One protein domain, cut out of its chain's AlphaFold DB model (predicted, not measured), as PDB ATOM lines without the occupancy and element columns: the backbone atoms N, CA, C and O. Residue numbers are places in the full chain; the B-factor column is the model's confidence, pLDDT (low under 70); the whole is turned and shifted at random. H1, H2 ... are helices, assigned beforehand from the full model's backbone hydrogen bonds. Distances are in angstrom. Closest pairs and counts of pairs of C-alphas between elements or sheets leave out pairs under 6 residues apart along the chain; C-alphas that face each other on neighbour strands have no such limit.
ATOM      1  N   GLY A  22     193.266 374.212 235.128       93.94
ATOM      2  CA  GLY A  22     191.906 373.692 234.919       93.94
ATOM      3  C   GLY A  22     191.890 372.349 234.174       93.94
ATOM      4  O   GLY A  22     191.076 371.478 234.476       93.94
ATOM      5  N   LEU A  23     192.841 372.140 233.258       94.75
ATOM      6  CA  LEU A  23     192.991 370.889 232.518       94.75
ATOM      7  C   LEU A  23     193.502 369.735 233.393       94.75
ATOM      8  O   LEU A  23     193.014 368.609 233.250       94.75
ATOM      9  N   GLN A  24     194.416 370.011 234.329       94.00
ATOM     10  CA  GLN A  24     194.837 369.030 235.334       94.00
ATOM     11  C   GLN A  24     193.668 368.635 236.236       94.00
ATOM     12  O   GLN A  24     193.442 367.443 236.438       94.00
ATOM     13  N   ILE A  25     192.890 369.608 236.726       96.00
ATOM     14  CA  ILE A  25     191.719 369.350 237.581       96.00
ATOM     15  C   ILE A  25     190.694 368.482 236.843       96.00
ATOM     16  O   ILE A  25     190.222 367.488 237.392       96.00
ATOM     17  N   MET A  26     190.390 368.795 235.579       97.25
ATOM     18  CA  MET A  26     189.506 367.954 234.764       97.25
ATOM     19  C   MET A  26     190.062 366.538 234.586       97.25
ATOM     20  O   MET A  26     189.305 365.578 234.693       97.25
ATOM     21  N   GLY A  27     191.374 366.389 234.381       96.88
ATOM     22  CA  GLY A  27     192.024 365.079 234.308       96.88
ATOM     23  C   GLY A  27     191.917 364.287 235.613       96.88
ATOM     24  O   GLY A  27     191.630 363.091 235.582       96.88
ATOM     25  N   MET A  28     192.088 364.944 236.763       96.38
ATOM     26  CA  MET A  28     191.908 364.328 238.084       96.38
ATOM     27  C   MET A  28     190.469 363.842 238.283       96.38
ATOM     28  O   MET A  28     190.261 362.708 238.716       96.38
ATOM     29  N   LEU A  29     189.480 364.671 237.934       98.06
ATOM     30  CA  LEU A  29     188.061 364.314 238.020       98.06
ATOM     31  C   LEU A  29     187.702 363.178 237.056       98.06
ATOM     32  O   LEU A  29     186.998 362.249 237.445       98.06
ATOM     33  N   ALA A  30     188.222 363.214 235.828       97.81
ATOM     34  CA  ALA A  30     188.024 362.157 234.843       97.81
ATOM     35  C   ALA A  30     188.605 360.823 235.332       97.81
ATOM     36  O   ALA A  30     187.934 359.794 235.252       97.81
ATOM     37  N   LEU A  31     189.822 360.838 235.885       97.38
ATOM     38  CA  LEU A  31     190.454 359.645 236.445       97.38
ATOM     39  C   LEU A  31     189.672 359.102 237.642       97.38
ATOM     40  O   LEU A  31     189.416 357.900 237.697       97.38
ATOM     41  N   LEU A  32     189.253 359.970 238.566       97.75
ATOM     42  CA  LEU A  32     188.421 359.584 239.705       97.75
ATOM     43  C   LEU A  32     187.122 358.922 239.232       97.75
ATOM     44  O   LEU A  32     186.823 357.806 239.650       97.75
ATOM     45  N   GLN A  33     186.396 359.558 238.308       98.06
ATOM     46  CA  GLN A  33     185.154 359.019 237.759       98.06
ATOM     47  C   GLN A  33     185.376 357.676 237.054       98.06
ATOM     48  O   GLN A  33     184.581 356.750 237.230       98.06
ATOM     49  N   ALA A  34     186.455 357.536 236.280       97.25
ATOM     50  CA  ALA A  34     186.810 356.276 235.636       97.25
ATOM     51  C   ALA A  34     187.077 355.174 236.673       97.25
ATOM     52  O   ALA A  34     186.575 354.060 236.519       97.25
ATOM     53  N   MET A  35     187.802 355.482 237.756       96.81
ATOM     54  CA  MET A  35     188.106 354.511 238.813       96.81
ATOM     55  C   MET A  35     186.842 354.101 239.562       96.81
ATOM     56  O   MET A  35     186.615 352.910 239.766       96.81
ATOM     57  N   THR A  36     185.987 355.065 239.911       97.88
ATOM     58  CA  THR A  36     184.684 354.801 240.528       97.88
ATOM     59  C   THR A  36     183.823 353.927 239.625       97.88
ATOM     60  O   THR A  36     183.264 352.943 240.091       97.88
ATOM     61  N   THR A  37     183.769 354.223 238.325       97.31
ATOM     62  CA  THR A  37     182.979 353.443 237.361       97.31
ATOM     63  C   THR A  37     183.494 352.008 237.248       97.31
ATOM     64  O   THR A  37     182.707 351.069 237.344       97.31
ATOM     65  N   LEU A  38     184.811 351.818 237.101       96.25
ATOM     66  CA  LEU A  38     185.425 350.486 237.068       96.25
ATOM     67  C   LEU A  38     185.132 349.705 238.349       96.25
ATOM     68  O   LEU A  38     184.711 348.552 238.282       96.25
ATOM     69  N   PHE A  39     185.306 350.341 239.508       96.56
ATOM     70  CA  PHE A  39     185.023 349.728 240.798       96.56
ATOM     71  C   PHE A  39     183.551 349.318 240.917       96.56
ATOM     72  O   PHE A  39     183.262 348.173 241.260       96.56
ATOM     73  N   SER A  40     182.620 350.207 240.567       97.88
ATOM     74  CA  SER A  40     181.185 349.915 240.579       97.88
ATOM     75  C   SER A  40     180.827 348.742 239.669       97.88
ATOM     76  O   SER A  40     180.059 347.877 240.083       97.88
ATOM     77  N   VAL A  41     181.403 348.663 238.464       96.44
ATOM     78  CA  VAL A  41     181.176 347.533 237.549       96.44
ATOM     79  C   VAL A  41     181.726 346.235 238.136       96.44
ATOM     80  O   VAL A  41     181.022 345.228 238.128       96.44
ATOM     81  N   VAL A  42     182.944 346.243 238.687       96.19
ATOM     82  CA  VAL A  42     183.552 345.059 239.318       96.19
ATOM     83  C   VAL A  42     182.706 344.564 240.493       96.19
ATOM     84  O   VAL A  42     182.403 343.374 240.565       96.19
ATOM     85  N   VAL A  43     182.260 345.463 241.374       97.81
ATOM     86  CA  VAL A  43     181.390 345.119 242.510       97.81
ATOM     87  C   VAL A  43     180.040 344.594 242.031       97.81
ATOM     88  O   VAL A  43     179.580 343.565 242.521       97.81
ATOM     89  N   ALA A  44     179.424 345.240 241.039       97.56
ATOM     90  CA  ALA A  44     178.161 344.779 240.470       97.56
ATOM     91  C   ALA A  44     178.297 343.376 239.857       97.56
ATOM     92  O   ALA A  44     177.434 342.520 240.072       97.56
ATOM     93  N   ARG A  45     179.397 343.108 239.139       97.19
ATOM     94  CA  ARG A  45     179.691 341.774 238.605       97.19
ATOM     95  C   ARG A  45     179.896 340.745 239.711       97.19
ATOM     96  O   ARG A  45     179.342 339.651 239.629       97.19
ATOM     97  N   TRP A  46     180.628 341.104 240.761       97.06
ATOM     98  CA  TRP A  46     180.856 340.237 241.912       97.06
ATOM     99  C   TRP A  46     179.556 339.891 242.650       97.06
ATOM    100  O   TRP A  46     179.291 338.714 242.896       97.06
ATOM    101  N   TRP A  47     178.701 340.875 242.940       98.00
ATOM    102  CA  TRP A  47     177.398 340.641 243.571       98.00
ATOM    103  C   TRP A  47     176.462 339.809 242.702       98.00
ATOM    104  O   TRP A  47     175.774 338.929 243.215       98.00
ATOM    105  N   GLN A  48     176.463 340.037 241.387       98.00
ATOM    106  CA  GLN A  48     175.683 339.203 240.481       98.00
ATOM    107  C   GLN A  48     176.156 337.744 240.542       98.00
ATOM    108  O   GLN A  48     175.312 336.853 240.621       98.00
ATOM    109  N   ALA A  49     177.469 337.493 240.567       97.81
ATOM    110  CA  ALA A  49     177.990 336.136 240.698       97.81
ATOM    111  C   ALA A  49     177.595 335.513 242.045       97.81
ATOM    112  O   ALA A  49     177.141 334.378 242.080       97.81
ATOM    113  N   LEU A  50     177.674 336.252 243.155       97.12
ATOM    114  CA  LEU A  50     177.249 335.733 244.462       97.12
ATOM    115  C   LEU A  50     175.781 335.279 244.489       97.12
ATOM    116  O   LEU A  50     175.475 334.282 245.137       97.12
ATOM    117  N   LEU A  51     174.891 335.993 243.797       98.00
ATOM    118  CA  LEU A  51     173.453 335.708 243.803       98.00
ATOM    119  C   LEU A  51     173.034 334.653 242.776       98.00
ATOM    120  O   LEU A  51     172.159 333.841 243.062       98.00
ATOM    121  N   TYR A  52     173.623 334.684 241.579       97.69
ATOM    122  CA  TYR A  52     173.104 333.938 240.428       97.69
ATOM    123  C   TYR A  52     174.100 332.947 239.818       97.69
ATOM    124  O   TYR A  52     173.683 332.064 239.076       97.69
ATOM    125  N   ASN A  53     175.400 333.080 240.094       96.88
ATOM    126  CA  ASN A  53     176.433 332.177 239.578       96.88
ATOM    127  C   ASN A  53     177.612 332.064 240.568       96.88
ATOM    128  O   ASN A  53     178.663 332.680 240.338       96.88
ATOM    129  N   PRO A  54     177.435 331.368 241.713       96.19
ATOM    130  CA  PRO A  54     178.424 331.366 242.785       96.19
ATOM    131  C   PRO A  54     179.806 330.927 242.294       96.19
ATOM    132  O   PRO A  54     179.974 329.844 241.745       96.19
ATOM    133  N   GLY A  55     180.808 331.786 242.493       93.81
ATOM    134  CA  GLY A  55     182.175 331.565 242.010       93.81
ATOM    135  C   GLY A  55     182.458 332.074 240.590       93.81
ATOM    136  O   GLY A  55     183.627 332.258 240.260       93.81
ATOM    137  N   GLY A  56     181.440 332.417 239.794       96.50
ATOM    138  CA  GLY A  56     181.597 332.860 238.402       96.50
ATOM    139  C   GLY A  56     182.492 334.089 238.230       96.50
ATOM    140  O   GLY A  56     183.338 334.119 237.344       96.50
ATOM    141  N   PHE A  57     182.410 335.065 239.143       97.00
ATOM    142  CA  PHE A  57     183.288 336.242 239.105       97.00
ATOM    143  C   PHE A  57     184.775 335.870 239.191       97.00
ATOM    144  O   PHE A  57     185.601 336.487 238.526       97.00
ATOM    145  N   ARG A  58     185.127 334.858 239.997       95.50
ATOM    146  CA  ARG A  58     186.514 334.391 240.113       95.50
ATOM    147  C   ARG A  58     187.004 333.871 238.767       95.50
ATOM    148  O   ARG A  58     188.080 334.261 238.332       95.50
ATOM    149  N   GLU A  59     186.210 333.029 238.113       94.69
ATOM    150  CA  GLU A  59     186.543 332.464 236.807       94.69
ATOM    151  C   GLU A  59     186.678 333.558 235.734       94.69
ATOM    152  O   GLU A  59     187.715 333.645 235.076       94.69
ATOM    153  N   GLU A  60     185.693 334.456 235.640       95.81
ATOM    154  CA  GLU A  60     185.698 335.600 234.718       95.81
ATOM    155  C   GLU A  60     186.928 336.498 234.933       95.81
ATOM    156  O   GLU A  60     187.633 336.853 233.985       95.81
ATOM    157  N   PHE A  61     187.223 336.854 236.187       96.81
ATOM    158  CA  PHE A  61     188.345 337.727 236.520       96.81
ATOM    159  C   PHE A  61     189.696 337.045 236.275       96.81
ATOM    160  O   PHE A  61     190.590 337.657 235.701       96.81
ATOM    161  N   HIS A  62     189.852 335.768 236.637       95.56
ATOM    162  CA  HIS A  62     191.093 335.011 236.423       95.56
ATOM    163  C   HIS A  62     191.418 334.819 234.932       95.56
ATOM    164  O   HIS A  62     192.592 334.732 234.561       95.56
ATOM    165  N   GLN A  63     190.397 334.770 234.073       94.31
ATOM    166  CA  GLN A  63     190.539 334.646 232.619       94.31
ATOM    167  C   GLN A  63     190.613 336.003 231.903       94.31
ATOM    168  O   GLN A  63     190.977 336.059 230.728       94.31
ATOM    169  N   MET A  64     190.319 337.107 232.598       95.38
ATOM    170  CA  MET A  64     190.328 338.444 232.012       95.38
ATOM    171  C   MET A  64     191.711 338.778 231.449       95.38
ATOM    172  O   MET A  64     192.715 338.858 232.166       95.38
ATOM    173  N   ARG A  65     191.752 338.997 230.137       94.88
ATOM    174  CA  ARG A  65     192.954 339.349 229.390       94.88
ATOM    175  C   ARG A  65     192.609 340.396 228.345       94.88
ATOM    176  O   ARG A  65     191.573 340.323 227.688       94.88
ATOM    177  N   LEU A  66     193.508 341.354 228.164       96.00
ATOM    178  CA  LEU A  66     193.398 342.305 227.067       96.00
ATOM    179  C   LEU A  66     193.829 341.641 225.761       96.00
ATOM    180  O   LEU A  66     194.838 340.935 225.698       96.00
ATOM    181  N   GLN A  67     193.086 341.909 224.691       96.12
ATOM    182  CA  GLN A  67     193.571 341.584 223.356       96.12
ATOM    183  C   GLN A  67     194.775 342.474 223.024       96.12
ATOM    184  O   GLN A  67     194.832 343.639 223.425       96.12
ATOM    185  N   ARG A  68     195.718 341.935 222.244       95.69
ATOM    186  CA  ARG A  68     196.988 342.596 221.911       95.69
ATOM    187  C   ARG A  68     196.810 344.013 221.358       95.69
ATOM    188  O   ARG A  68     197.527 344.914 221.774       95.69
ATOM    189  N   LEU A  69     195.849 344.220 220.453       96.94
ATOM    190  CA  LEU A  69     195.594 345.542 219.869       96.94
ATOM    191  C   LEU A  69     195.162 346.561 220.933       96.94
ATOM    192  O   LEU A  69     195.714 347.654 220.982       96.94
ATOM    193  N   HIS A  70     194.240 346.187 221.825       97.69
ATOM    194  CA  HIS A  70     193.793 347.059 222.914       97.69
ATOM    195  C   HIS A  70     194.945 347.425 223.855       97.69
ATOM    196  O   HIS A  70     195.109 348.594 224.186       97.69
ATOM    197  N   ALA A  71     195.787 346.458 224.233       97.62
ATOM    198  CA  ALA A  71     196.957 346.732 225.067       97.62
ATOM    199  C   ALA A  71     197.936 347.711 224.390       97.62
ATOM    200  O   ALA A  71     198.415 348.640 225.037       97.62
ATOM    201  N   LEU A  72     198.189 347.553 223.085       97.62
ATOM    202  CA  LEU A  72     199.049 348.467 222.326       97.62
ATOM    203  C   LEU A  72     198.463 349.879 222.230       97.62
ATOM    204  O   LEU A  72     199.200 350.845 222.404       97.62
ATOM    205  N   LEU A  73     197.155 350.010 221.997       98.25
ATOM    206  CA  LEU A  73     196.481 351.312 221.962       98.25
ATOM    207  C   LEU A  73     196.542 352.022 223.318       98.25
ATOM    208  O   LEU A  73     196.779 353.226 223.366       98.25
ATOM    209  N   LEU A  74     196.389 351.280 224.418       98.25
ATOM    210  CA  LEU A  74     196.528 351.824 225.769       98.25
ATOM    211  C   LEU A  74     197.954 352.331 226.022       98.25
ATOM    212  O   LEU A  74     198.139 353.457 226.478       98.25
ATOM    213  N   VAL A  75     198.973 351.549 225.659       98.12
ATOM    214  CA  VAL A  75     200.374 351.985 225.779       98.12
ATOM    215  C   VAL A  75     200.650 353.211 224.906       98.12
ATOM    216  O   VAL A  75     201.263 354.164 225.382       98.12
ATOM    217  N   ALA A  76     200.171 353.223 223.661       98.12
ATOM    218  CA  ALA A  76     200.342 354.353 222.754       98.12
ATOM    219  C   ALA A  76     199.696 355.634 223.307       98.12
ATOM    220  O   ALA A  76     200.337 356.682 223.318       98.12
ATOM    221  N   GLY A  77     198.468 355.543 223.831       98.06
ATOM    222  CA  GLY A  77     197.778 356.670 224.460       98.06
ATOM    223  C   GLY A  77     198.499 357.193 225.704       98.06
ATOM    224  O   GLY A  77     198.648 358.403 225.867       98.06
ATOM    225  N   PHE A  78     199.027 356.298 226.546       97.88
ATOM    226  CA  PHE A  78     199.844 356.695 227.694       97.88
ATOM    227  C   PHE A  78     201.114 357.439 227.261       97.88
ATOM    228  O   PHE A  78     201.369 358.542 227.743       97.88
ATOM    229  N   VAL A  79     201.892 356.868 226.334       97.44
ATOM    230  CA  VAL A  79     203.146 357.470 225.848       97.44
ATOM    231  C   VAL A  79     202.892 358.823 225.183       97.44
ATOM    232  O   VAL A  79     203.671 359.752 225.385       97.44
ATOM    233  N   ALA A  80     201.785 358.961 224.448       97.50
ATOM    234  CA  ALA A  80     201.411 360.210 223.793       97.50
ATOM    235  C   ALA A  80     201.117 361.351 224.780       97.50
ATOM    236  O   ALA A  80     201.325 362.508 224.430       97.50
ATOM    237  N   LEU A  81     200.640 361.048 225.994       96.81
ATOM    238  CA  LEU A  81     200.173 362.061 226.948       96.81
ATOM    239  C   LEU A  81     201.077 362.256 228.168       96.81
ATOM    240  O   LEU A  81     201.052 363.329 228.764       96.81
ATOM    241  N   VAL A  82     201.874 361.259 228.562       94.69
ATOM    242  CA  VAL A  82     202.610 361.286 229.842       94.69
ATOM    243  C   VAL A  82     203.597 362.454 229.956       94.69
ATOM    244  O   VAL A  82     203.785 362.990 231.046       94.69
ATOM    245  N   ALA A  83     204.202 362.860 228.838       94.00
ATOM    246  CA  ALA A  83     205.169 363.955 228.777       94.00
ATOM    247  C   ALA A  83     204.544 365.304 228.376       94.00
ATOM    248  O   ALA A  83     205.252 366.308 228.311       94.00
ATOM    249  N   VAL A  84     203.238 365.343 228.093       95.25
ATOM    250  CA  VAL A  84     202.548 366.575 227.702       95.25
ATOM    251  C   VAL A  84     202.185 367.356 228.973       95.25
ATOM    252  O   VAL A  84     201.541 366.787 229.864       95.25
ATOM    253  N   PRO A  85     202.577 368.643 229.090       92.56
ATOM    254  CA  PRO A  85     202.219 369.477 230.237       92.56
ATOM    255  C   PRO A  85     200.711 369.453 230.491       92.56
ATOM    256  O   PRO A  85     199.939 369.476 229.544       92.56
ATOM    257  N   ASP A  86     200.294 369.385 231.756       92.38
ATOM    258  CA  ASP A  86     198.890 369.298 232.197       92.38
ATOM    259  C   ASP A  86     198.126 367.993 231.885       92.38
ATOM    260  O   ASP A  86     197.058 367.761 232.458       92.38
ATOM    261  N   TYR A  87     198.667 367.085 231.065       95.56
ATOM    262  CA  TYR A  87     197.987 365.838 230.674       95.56
ATOM    263  C   TYR A  87     198.357 364.614 231.520       95.56
ATOM    264  O   TYR A  87     197.875 363.510 231.258       95.56
ATOM    265  N   SER A  88     199.161 364.775 232.574       91.56
ATOM    266  CA  SER A  88     199.653 363.641 233.365       91.56
ATOM    267  C   SER A  88     198.521 362.766 233.925       91.56
ATOM    268  O   SER A  88     198.608 361.545 233.838       91.56
ATOM    269  N   PHE A  89     197.426 363.352 234.429       94.81
ATOM    270  CA  PHE A  89     196.260 362.591 234.917       94.81
ATOM    271  C   PHE A  89     195.443 361.933 233.799       94.81
ATOM    272  O   PHE A  89     194.898 360.848 233.992       94.81
ATOM    273  N   TRP A  90     195.404 362.541 232.616       97.50
ATOM    274  CA  TRP A  90     194.753 361.961 231.444       97.50
ATOM    275  C   TRP A  90     195.498 360.720 230.952       97.50
ATOM    276  O   TRP A  90     194.869 359.723 230.606       97.50
ATOM    277  N   ALA A  91     196.834 360.730 231.002       97.12
ATOM    278  CA  ALA A  91     197.649 359.564 230.671       97.12
ATOM    279  C   ALA A  91     197.300 358.347 231.556       97.12
ATOM    280  O   ALA A  91     197.251 357.215 231.073       97.12
ATOM    281  N   TRP A  92     196.975 358.567 232.835       96.69
ATOM    282  CA  TRP A  92     196.588 357.498 233.764       96.69
ATOM    283  C   TRP A  92     195.281 356.781 233.393       96.69
ATOM    284  O   TRP A  92     195.120 355.617 233.768       96.69
ATOM    285  N   LEU A  93     194.396 357.398 232.601       97.38
ATOM    286  CA  LEU A  93     193.196 356.729 232.075       97.38
ATOM    287  C   LEU A  93     193.548 355.516 231.205       97.38
ATOM    288  O   LEU A  93     192.816 354.530 231.198       97.38
ATOM    289  N   PHE A  94     194.687 355.563 230.512       97.75
ATOM    290  CA  PHE A  94     195.165 354.465 229.674       97.75
ATOM    291  C   PHE A  94     195.885 353.375 230.479       97.75
ATOM    292  O   PHE A  94     195.879 352.206 230.097       97.75
ATOM    293  N   ILE A  95     196.478 353.731 231.621       97.31
ATOM    294  CA  ILE A  95     197.146 352.770 232.507       97.31
ATOM    295  C   ILE A  95     196.136 351.968 233.322       97.31
ATOM    296  O   ILE A  95     196.329 350.776 233.543       97.31
ATOM    297  N   ALA A  96     195.040 352.588 233.742       96.44
ATOM    298  CA  ALA A  96     194.040 351.950 234.585       96.44
ATOM    299  C   ALA A  96     193.546 350.569 234.091       96.44
ATOM    300  O   ALA A  96     193.604 349.615 234.871       96.44
ATOM    301  N   PRO A  97     193.134 350.388 232.819       96.44
ATOM    302  CA  PRO A  97     192.739 349.071 232.316       96.44
ATOM    303  C   PRO A  97     193.884 348.049 232.318       96.44
ATOM    304  O   PRO A  97     193.650 346.867 232.569       96.44
ATOM    305  N   LEU A  98     195.129 348.490 232.081       97.62
ATOM    306  CA  LEU A  98     196.313 347.627 232.159       97.62
ATOM    307  C   LEU A  98     196.536 347.127 233.591       97.62
ATOM    308  O   LEU A  98     196.877 345.963 233.778       97.62
ATOM    309  N   LEU A  99     196.302 347.968 234.603       97.38
ATOM    310  CA  LEU A  99     196.412 347.571 236.010       97.38
ATOM    311  C   LEU A  99     195.359 346.530 236.394       97.38
ATOM    312  O   LEU A  99     195.695 345.546 237.050       97.38
ATOM    313  N   VAL A 100     194.110 346.702 235.946       96.94
ATOM    314  CA  VAL A 100     193.043 345.710 236.169       96.94
ATOM    315  C   VAL A 100     193.416 344.370 235.527       96.94
ATOM    316  O   VAL A 100     193.345 343.331 236.182       96.94
ATOM    317  N   ALA A 101     193.895 344.389 234.280       97.25
ATOM    318  CA  ALA A 101     194.349 343.186 233.585       97.25
ATOM    319  C   ALA A 101     195.591 342.547 234.237       97.25
ATOM    320  O   ALA A 101     195.699 341.323 234.288       97.25
ATOM    321  N   GLY A 102     196.511 343.352 234.773       97.44
ATOM    322  CA  GLY A 102     197.672 342.872 235.521       97.44
ATOM    323  C   GLY A 102     197.273 342.199 236.836       97.44
ATOM    324  O   GLY A 102     197.803 341.143 237.174       97.44
ATOM    325  N   LEU A 103     196.296 342.752 237.559       97.12
ATOM    326  CA  LEU A 103     195.739 342.114 238.755       97.12
ATOM    327  C   LEU A 103     195.053 340.788 238.408       97.12
ATOM    328  O   LEU A 103     195.308 339.785 239.077       97.12
ATOM    329  N   ALA A 104     194.244 340.760 237.346       97.12
ATOM    330  CA  ALA A 104     193.634 339.538 236.823       97.12
ATOM    331  C   ALA A 104     194.682 338.464 236.486       97.12
ATOM    332  O   ALA A 104     194.522 337.303 236.865       97.12
ATOM    333  N   LEU A 105     195.793 338.858 235.853       97.00
ATOM    334  CA  LEU A 105     196.922 337.973 235.561       97.00
ATOM    335  C   LEU A 105     197.527 337.371 236.834       97.00
ATOM    336  O   LEU A 105     197.705 336.156 236.891       97.00
ATOM    337  N   VAL A 106     197.805 338.179 237.863       96.88
ATOM    338  CA  VAL A 106     198.361 337.687 239.140       96.88
ATOM    339  C   VAL A 106     197.432 336.658 239.792       96.88
ATOM    340  O   VAL A 106     197.898 335.609 240.237       96.88
ATOM    341  N   HIS A 107     196.120 336.915 239.810       96.62
ATOM    342  CA  HIS A 107     195.141 336.000 240.407       96.62
ATOM    343  C   HIS A 107     194.995 334.708 239.594       96.62
ATOM    344  O   HIS A 107     195.022 333.618 240.166       96.62
ATOM    345  N   GLY A 108     194.920 334.815 238.264       95.31
ATOM    346  CA  GLY A 108     194.867 333.658 237.373       95.31
ATOM    347  C   GLY A 108     196.132 332.799 237.448       95.31
ATOM    348  O   GLY A 108     196.044 331.577 237.514       95.31
ATOM    349  N   MET A 109     197.317 333.414 237.511       95.06
ATOM    350  CA  MET A 109     198.578 332.683 237.677       95.06
ATOM    351  C   MET A 109     198.670 331.985 239.031       95.06
ATOM    352  O   MET A 109     199.096 330.835 239.078       95.06
ATOM    353  N   ALA A 110     198.269 332.644 240.123       95.19
ATOM    354  CA  ALA A 110     198.258 332.023 241.445       95.19
ATOM    355  C   ALA A 110     197.381 330.758 241.463       95.19
ATOM    356  O   ALA A 110     197.778 329.745 242.035       95.19
ATOM    357  N   ASP A 111     196.234 330.796 240.783       94.12
ATOM    358  CA  ASP A 111     195.327 329.654 240.648       94.12
ATOM    359  C   ASP A 111     195.934 328.516 239.812       94.12
ATOM    360  O   ASP A 111     196.008 327.383 240.282       94.12
ATOM    361  N   ILE A 112     196.481 328.819 238.627       93.69
ATOM    362  CA  ILE A 112     197.175 327.833 237.773       93.69
ATOM    363  C   ILE A 112     198.363 327.194 238.514       93.69
ATOM    364  O   ILE A 112     198.659 326.009 238.352       93.69
ATOM    365  N   MET A 113     199.060 327.972 239.342       93.00
ATOM    366  CA  MET A 113     200.186 327.486 240.131       93.00
ATOM    367  C   MET A 113     199.770 326.710 241.387       93.00
ATOM    368  O   MET A 113     200.647 326.121 242.022       93.00
ATOM    369  N   GLY A 114     198.480 326.684 241.744       93.44
ATOM    370  CA  GLY A 114     197.976 326.048 242.963       93.44
ATOM    371  C   GLY A 114     198.403 326.772 244.245       93.44
ATOM    372  O   GLY A 114     198.567 326.148 245.294       93.44
ATOM    373  N   TRP A 115     198.655 328.082 244.177       94.62
ATOM    374  CA  TRP A 115     199.113 328.852 245.328       94.62
ATOM    375  C   TRP A 115     197.977 329.100 246.329       94.62
ATOM    376  O   TRP A 115     196.889 329.535 245.948       94.62
ATOM    377  N   PRO A 116     198.220 328.903 247.637       93.69
ATOM    378  CA  PRO A 116     197.240 329.240 248.660       93.69
ATOM    379  C   PRO A 116     197.013 330.756 248.742       93.69
ATOM    380  O   PRO A 116     197.949 331.543 248.579       93.69
ATOM    381  N   ALA A 117     195.794 331.159 249.113       90.88
ATOM    382  CA  ALA A 117     195.355 332.561 249.157       90.88
ATOM    383  C   ALA A 117     196.264 333.501 249.980       90.88
ATOM    384  O   ALA A 117     196.333 334.695 249.694       90.88
ATOM    385  N   ARG A 118     197.025 332.978 250.957       95.38
ATOM    386  CA  ARG A 118     198.012 333.757 251.733       95.38
ATOM    387  C   ARG A 118     199.054 334.470 250.862       95.38
ATOM    388  O   ARG A 118     199.545 335.522 251.252       95.38
ATOM    389  N   TRP A 119     199.389 333.929 249.689       95.12
ATOM    390  CA  TRP A 119     200.337 334.576 248.779       95.12
ATOM    391  C   TRP A 119     199.768 335.854 248.172       95.12
ATOM    392  O   TRP A 119     200.510 336.817 248.000       95.12
ATOM    393  N   LEU A 120     198.456 335.902 247.925       94.44
ATOM    394  CA  LEU A 120     197.792 337.132 247.495       94.44
ATOM    395  C   LEU A 120     197.782 338.169 248.621       94.44
ATOM    396  O   LEU A 120     198.002 339.346 248.361       94.44
ATOM    397  N   VAL A 121     197.625 337.745 249.879       96.06
ATOM    398  CA  VAL A 121     197.762 338.652 251.034       96.06
ATOM    399  C   VAL A 121     199.162 339.271 251.072       96.06
ATOM    400  O   VAL A 121     199.283 340.489 251.159       96.06
ATOM    401  N   ILE A 122     200.219 338.462 250.933       95.75
ATOM    402  CA  ILE A 122     201.605 338.958 250.868       95.75
ATOM    403  C   ILE A 122     201.790 339.906 249.677       95.75
ATOM    404  O   ILE A 122     202.402 340.958 249.835       95.75
ATOM    405  N   PHE A 123     201.239 339.567 248.509       95.81
ATOM    406  CA  PHE A 123     201.270 340.429 247.329       95.81
ATOM    407  C   PHE A 123     200.661 341.809 247.615       95.81
ATOM    408  O   PHE A 123     201.302 342.813 247.321       95.81
ATOM    409  N   TYR A 124     199.479 341.882 248.235       95.25
ATOM    410  CA  TYR A 124     198.836 343.157 248.571       95.25
ATOM    411  C   TYR A 124     199.571 343.932 249.675       95.25
ATOM    412  O   TYR A 124     199.648 345.158 249.611       95.25
ATOM    413  N   LEU A 125     200.161 343.244 250.657       96.50
ATOM    414  CA  LEU A 125     201.018 343.891 251.655       96.50
ATOM    415  C   LEU A 125     202.265 344.489 250.999       96.50
ATOM    416  O   LEU A 125     202.602 345.643 251.244       96.50
ATOM    417  N   LEU A 126     202.924 343.738 250.117       94.94
ATOM    418  CA  LEU A 126     204.080 344.218 249.367       94.94
ATOM    419  C   LEU A 126     203.690 345.375 248.435       94.94
ATOM    420  O   LEU A 126     204.420 346.361 248.351       94.94
ATOM    421  N   ALA A 127     202.514 345.308 247.808       94.69
ATOM    422  CA  ALA A 127     201.969 346.371 246.972       94.69
ATOM    423  C   ALA A 127     201.880 347.715 247.694       94.69
ATOM    424  O   ALA A 127     202.109 348.746 247.068       94.69
ATOM    425  N   PHE A 128     201.607 347.717 248.999       94.81
ATOM    426  CA  PHE A 128     201.609 348.936 249.799       94.81
ATOM    427  C   PHE A 128     203.011 349.563 249.900       94.81
ATOM    428  O   PHE A 128     203.161 350.770 249.723       94.81
ATOM    429  N   PHE A 129     204.051 348.753 250.119       95.62
ATOM    430  CA  PHE A 129     205.430 349.236 250.275       95.62
ATOM    431  C   PHE A 129     206.106 349.603 248.948       95.62
ATOM    432  O   PHE A 129     206.895 350.545 248.900       95.62
ATOM    433  N   ILE A 130     205.808 348.879 247.864       94.56
ATOM    434  CA  ILE A 130     206.437 349.064 246.545       94.56
ATOM    435  C   ILE A 130     205.429 349.481 245.468       94.56
ATOM    436  O   ILE A 130     205.550 349.098 244.307       94.56
ATOM    437  N   PHE A 131     204.438 350.291 245.841       93.44
ATOM    438  CA  PHE A 131     203.306 350.649 244.981       93.44
ATOM    439  C   PHE A 131     203.720 351.155 243.592       93.44
ATOM    440  O   PHE A 131     203.300 350.602 242.581       93.44
ATOM    441  N   ARG A 132     204.593 352.171 243.518       93.06
ATOM    442  CA  ARG A 132     204.996 352.794 242.240       93.06
ATOM    443  C   ARG A 132     205.659 351.804 241.267       93.06
ATOM    444  O   ARG A 132     205.176 351.705 240.139       93.06
ATOM    445  N   PRO A 133     206.724 351.067 241.647       95.12
ATOM    446  CA  PRO A 133     207.308 350.076 240.746       95.12
ATOM    447  C   PRO A 133     206.357 348.901 240.481       95.12
ATOM    448  O   PRO A 133     206.359 348.373 239.371       95.12
ATOM    449  N   LEU A 134     205.501 348.525 241.439       96.06
ATOM    450  CA  LEU A 134     204.522 347.463 241.224       96.06
ATOM    451  C   LEU A 134     203.491 347.833 240.152       96.06
ATOM    452  O   LEU A 134     203.176 346.991 239.320       96.06
ATOM    453  N   LEU A 135     202.986 349.071 240.128       95.75
ATOM    454  CA  LEU A 135     202.068 349.515 239.074       95.75
ATOM    455  C   LEU A 135     202.695 349.368 237.681       95.75
ATOM    456  O   LEU A 135     202.055 348.851 236.766       95.75
ATOM    457  N   ALA A 136     203.954 349.788 237.534       95.38
ATOM    458  CA  ALA A 136     204.686 349.647 236.281       95.38
ATOM    459  C   ALA A 136     204.867 348.170 235.900       95.38
ATOM    460  O   ALA A 136     204.643 347.803 234.747       95.38
ATOM    461  N   LEU A 137     205.203 347.316 236.873       97.12
ATOM    462  CA  LEU A 137     205.334 345.876 236.666       97.12
ATOM    463  C   LEU A 137     204.005 345.240 236.238       97.12
ATOM    464  O   LEU A 137     203.980 344.498 235.264       97.12
ATOM    465  N   LEU A 138     202.895 345.561 236.909       97.69
ATOM    466  CA  LEU A 138     201.565 345.054 236.561       97.69
ATOM    467  C   LEU A 138     201.165 345.455 235.143       97.69
ATOM    468  O   LEU A 138     200.722 344.604 234.374       97.69
ATOM    469  N   ALA A 139     201.361 346.724 234.777       97.50
ATOM    470  CA  ALA A 139     201.071 347.200 233.430       97.50
ATOM    471  C   ALA A 139     201.950 346.499 232.381       97.50
ATOM    472  O   ALA A 139     201.436 346.024 231.368       97.50
ATOM    473  N   ALA A 140     203.256 346.364 232.635       96.94
ATOM    474  CA  ALA A 140     204.176 345.670 231.737       96.94
ATOM    475  C   ALA A 140     203.812 344.185 231.572       96.94
ATOM    476  O   ALA A 140     203.749 343.684 230.448       96.94
ATOM    477  N   CYS A 141     203.509 343.487 232.670       97.06
ATOM    478  CA  CYS A 141     203.069 342.096 232.644       97.06
ATOM    479  C   CYS A 141     201.734 341.933 231.906       97.06
ATOM    480  O   CYS A 141     201.597 340.989 231.134       97.06
ATOM    481  N   ALA A 142     200.782 342.856 232.071       97.25
ATOM    482  CA  ALA A 142     199.520 342.841 231.330       97.25
ATOM    483  C   ALA A 142     199.734 342.986 229.814       97.25
ATOM    484  O   ALA A 142     199.129 342.257 229.027       97.25
ATOM    485  N   VAL A 143     200.627 343.888 229.391       97.25
ATOM    486  CA  VAL A 143     201.003 344.037 227.976       97.25
ATOM    487  C   VAL A 143     201.680 342.767 227.465       97.25
ATOM    488  O   VAL A 143     201.310 342.257 226.406       97.25
ATOM    489  N   ALA A 144     202.633 342.221 228.217       96.06
ATOM    490  CA  ALA A 144     203.341 341.008 227.834       96.06
ATOM    491  C   ALA A 144     202.392 339.800 227.711       96.06
ATOM    492  O   ALA A 144     202.422 339.106 226.696       96.06
ATOM    493  N   ASP A 145     201.479 339.607 228.666       95.44
ATOM    494  CA  ASP A 145     200.461 338.550 228.628       95.44
ATOM    495  C   ASP A 145     199.481 338.728 227.459       95.44
ATOM    496  O   ASP A 145     199.106 337.751 226.810       95.44
ATOM    497  N   SER A 146     199.130 339.970 227.098       94.69
ATOM    498  CA  SER A 146     198.279 340.239 225.928       94.69
ATOM    499  C   SER A 146     198.888 339.730 224.613       94.69
ATOM    500  O   SER A 146     198.151 339.299 223.717       94.69
ATOM    501  N   ALA A 147     200.224 339.761 224.511       91.75
ATOM    502  CA  ALA A 147     200.982 339.412 223.314       91.75
ATOM    503  C   ALA A 147     201.458 337.952 223.297       91.75
ATOM    504  O   ALA A 147     201.453 337.330 222.237       91.75
ATOM    505  N   LEU A 148     201.888 337.427 224.445       90.94
ATOM    506  CA  LEU A 148     202.556 336.128 224.555       90.94
ATOM    507  C   LEU A 148     201.650 335.021 225.090       90.94
ATOM    508  O   LEU A 148     201.966 333.848 224.882       90.94
ATOM    509  N   ASP A 149     200.531 335.389 225.719       87.94
ATOM    510  CA  ASP A 149     199.585 334.468 226.342       87.94
ATOM    511  C   ASP A 149     200.264 333.521 227.341       87.94
ATOM    512  O   ASP A 149     200.374 332.311 227.132       87.94
ATOM    513  N   PHE A 150     200.793 334.088 228.429       85.06
ATOM    514  CA  PHE A 150     201.557 333.317 229.409       85.06
ATOM    515  C   PHE A 150     200.688 332.291 230.126       85.06
ATOM    516  O   PHE A 150     201.143 331.181 230.406       85.06
ATOM    517  N   ARG A 151     199.433 332.658 230.412       85.19
ATOM    518  CA  ARG A 151     198.495 331.825 231.170       85.19
ATOM    519  C   ARG A 151     198.178 330.515 230.457       85.19
ATOM    520  O   ARG A 151     198.241 329.470 231.101       85.19
ATOM    521  N   SER A 152     197.896 330.536 229.152       87.56
ATOM    522  CA  SER A 152     197.579 329.304 228.411       87.56
ATOM    523  C   SER A 152     198.780 328.360 228.327       87.56
ATOM    524  O   SER A 152     198.648 327.165 228.589       87.56
ATOM    525  N   ARG A 153     199.974 328.903 228.061       86.56
ATOM    526  CA  ARG A 153     201.226 328.135 227.991       86.56
ATOM    527  C   ARG A 153     201.579 327.489 229.325       86.56
ATOM    528  O   ARG A 153     201.934 326.316 229.371       86.56
ATOM    529  N   LEU A 154     201.454 328.245 230.413       88.06
ATOM    530  CA  LEU A 154     201.712 327.739 231.755       88.06
ATOM    531  C   LEU A 154     200.689 326.669 232.161       88.06
ATOM    532  O   LEU A 154     201.065 325.652 232.739       88.06
ATOM    533  N   ALA A 155     199.409 326.877 231.843       87.44
ATOM    534  CA  ALA A 155     198.363 325.900 232.122       87.44
ATOM    535  C   ALA A 155     198.565 324.592 231.341       87.44
ATOM    536  O   ALA A 155     198.272 323.530 231.882       87.44
ATOM    537  N   ALA A 156     199.075 324.652 230.107       87.81
ATOM    538  CA  ALA A 156     199.433 323.465 229.332       87.81
ATOM    539  C   ALA A 156     200.599 322.700 229.981       87.81
ATOM    540  O   ALA A 156     200.454 321.521 230.280       87.81
ATOM    541  N   ALA A 157     201.693 323.391 230.318       88.25
ATOM    542  CA  ALA A 157     202.880 322.783 230.930       88.25
ATOM    543  C   ALA A 157     202.637 322.163 232.322       88.25
ATOM    544  O   ALA A 157     203.443 321.377 232.796       88.25
ATOM    545  N   ARG A 158     201.553 322.545 233.013       85.44
ATOM    546  CA  ARG A 158     201.158 321.977 234.315       85.44
ATOM    547  C   ARG A 158     200.273 320.733 234.209       85.44
ATOM    548  O   ARG A 158     200.008 320.112 235.234       85.44
ATOM    549  N   ARG A 159     199.744 320.436 233.018       78.50
ATOM    550  CA  ARG A 159     198.898 319.260 232.753       78.50
ATOM    551  C   ARG A 159     199.702 318.051 232.267       78.50
ATOM    552  O   ARG A 159     199.147 316.956 232.259       78.50
TER     553      ARG A 159
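This is residues 22 to 159 of the 160 residues of an uncharacterized protein of Pseudomonadales bacterium (UniProt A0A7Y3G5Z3). The longest helix, H1, and the core helix H4 spread as a narrow V from a shared end, and H2 bridges the gap towards the other end. H3 folds along the first part of H4, H6 crosses H4, H5 stands off beyond H6's start, and H7 lies by H4's last residues. The 138 printed residues, with seven named helices, H1 to H7 in chain order, and no named strand, are all helix in class and compact, radius of gyration of the C-alphas 16.3 A, spanning 52 by 34 by 31 A.

Find C-alpha 22 at (191.906, 373.692, 234.919); from there H1 runs 44.3 A to residue 52. Next come H2, 56 to 63; H3, 68 to 82, 21.1 A; H4, 88 to 112, 36.2 A, with a kink of 41 degrees near residue 95; H5, 118 to 129; H6, 131 to 148, 25.1 A; and H7, 150 to 157, ending at (202.880, 322.783, 230.930).

Look at C-alphas 27 and 89, 5.0 A apart, the closest where H1, with residues 24 to 35 alone, touches the hub H4 at a shallow tilt of 27 degrees. H2 touches H4, closest at C-alphas 62 and 108, 4.1 A. H3 and H4 form a hairpin, closest at C-alphas 78 and 91, 4.7 A. H6 touches H4 at C-alphas 102 and 142, the closest, 4.6 A. H7 touches H4, closest at C-alphas 112 and 155, 6.1 A. H5 is close to H4 but not clearly touching, C-alphas 107 and 120 being closest at 7.7 A. Every O i to N i+4 pair is within hydrogen-bond range in H1, H2, H3, H6 and H7; H4 has 15 of 21, H5 7 of 8.

C-alphas 22 and 159 are the two farthest apart, 54.9 A. The printed part has no cut, its links between helices are tight, and no printed residue is under 70 in pLDDT.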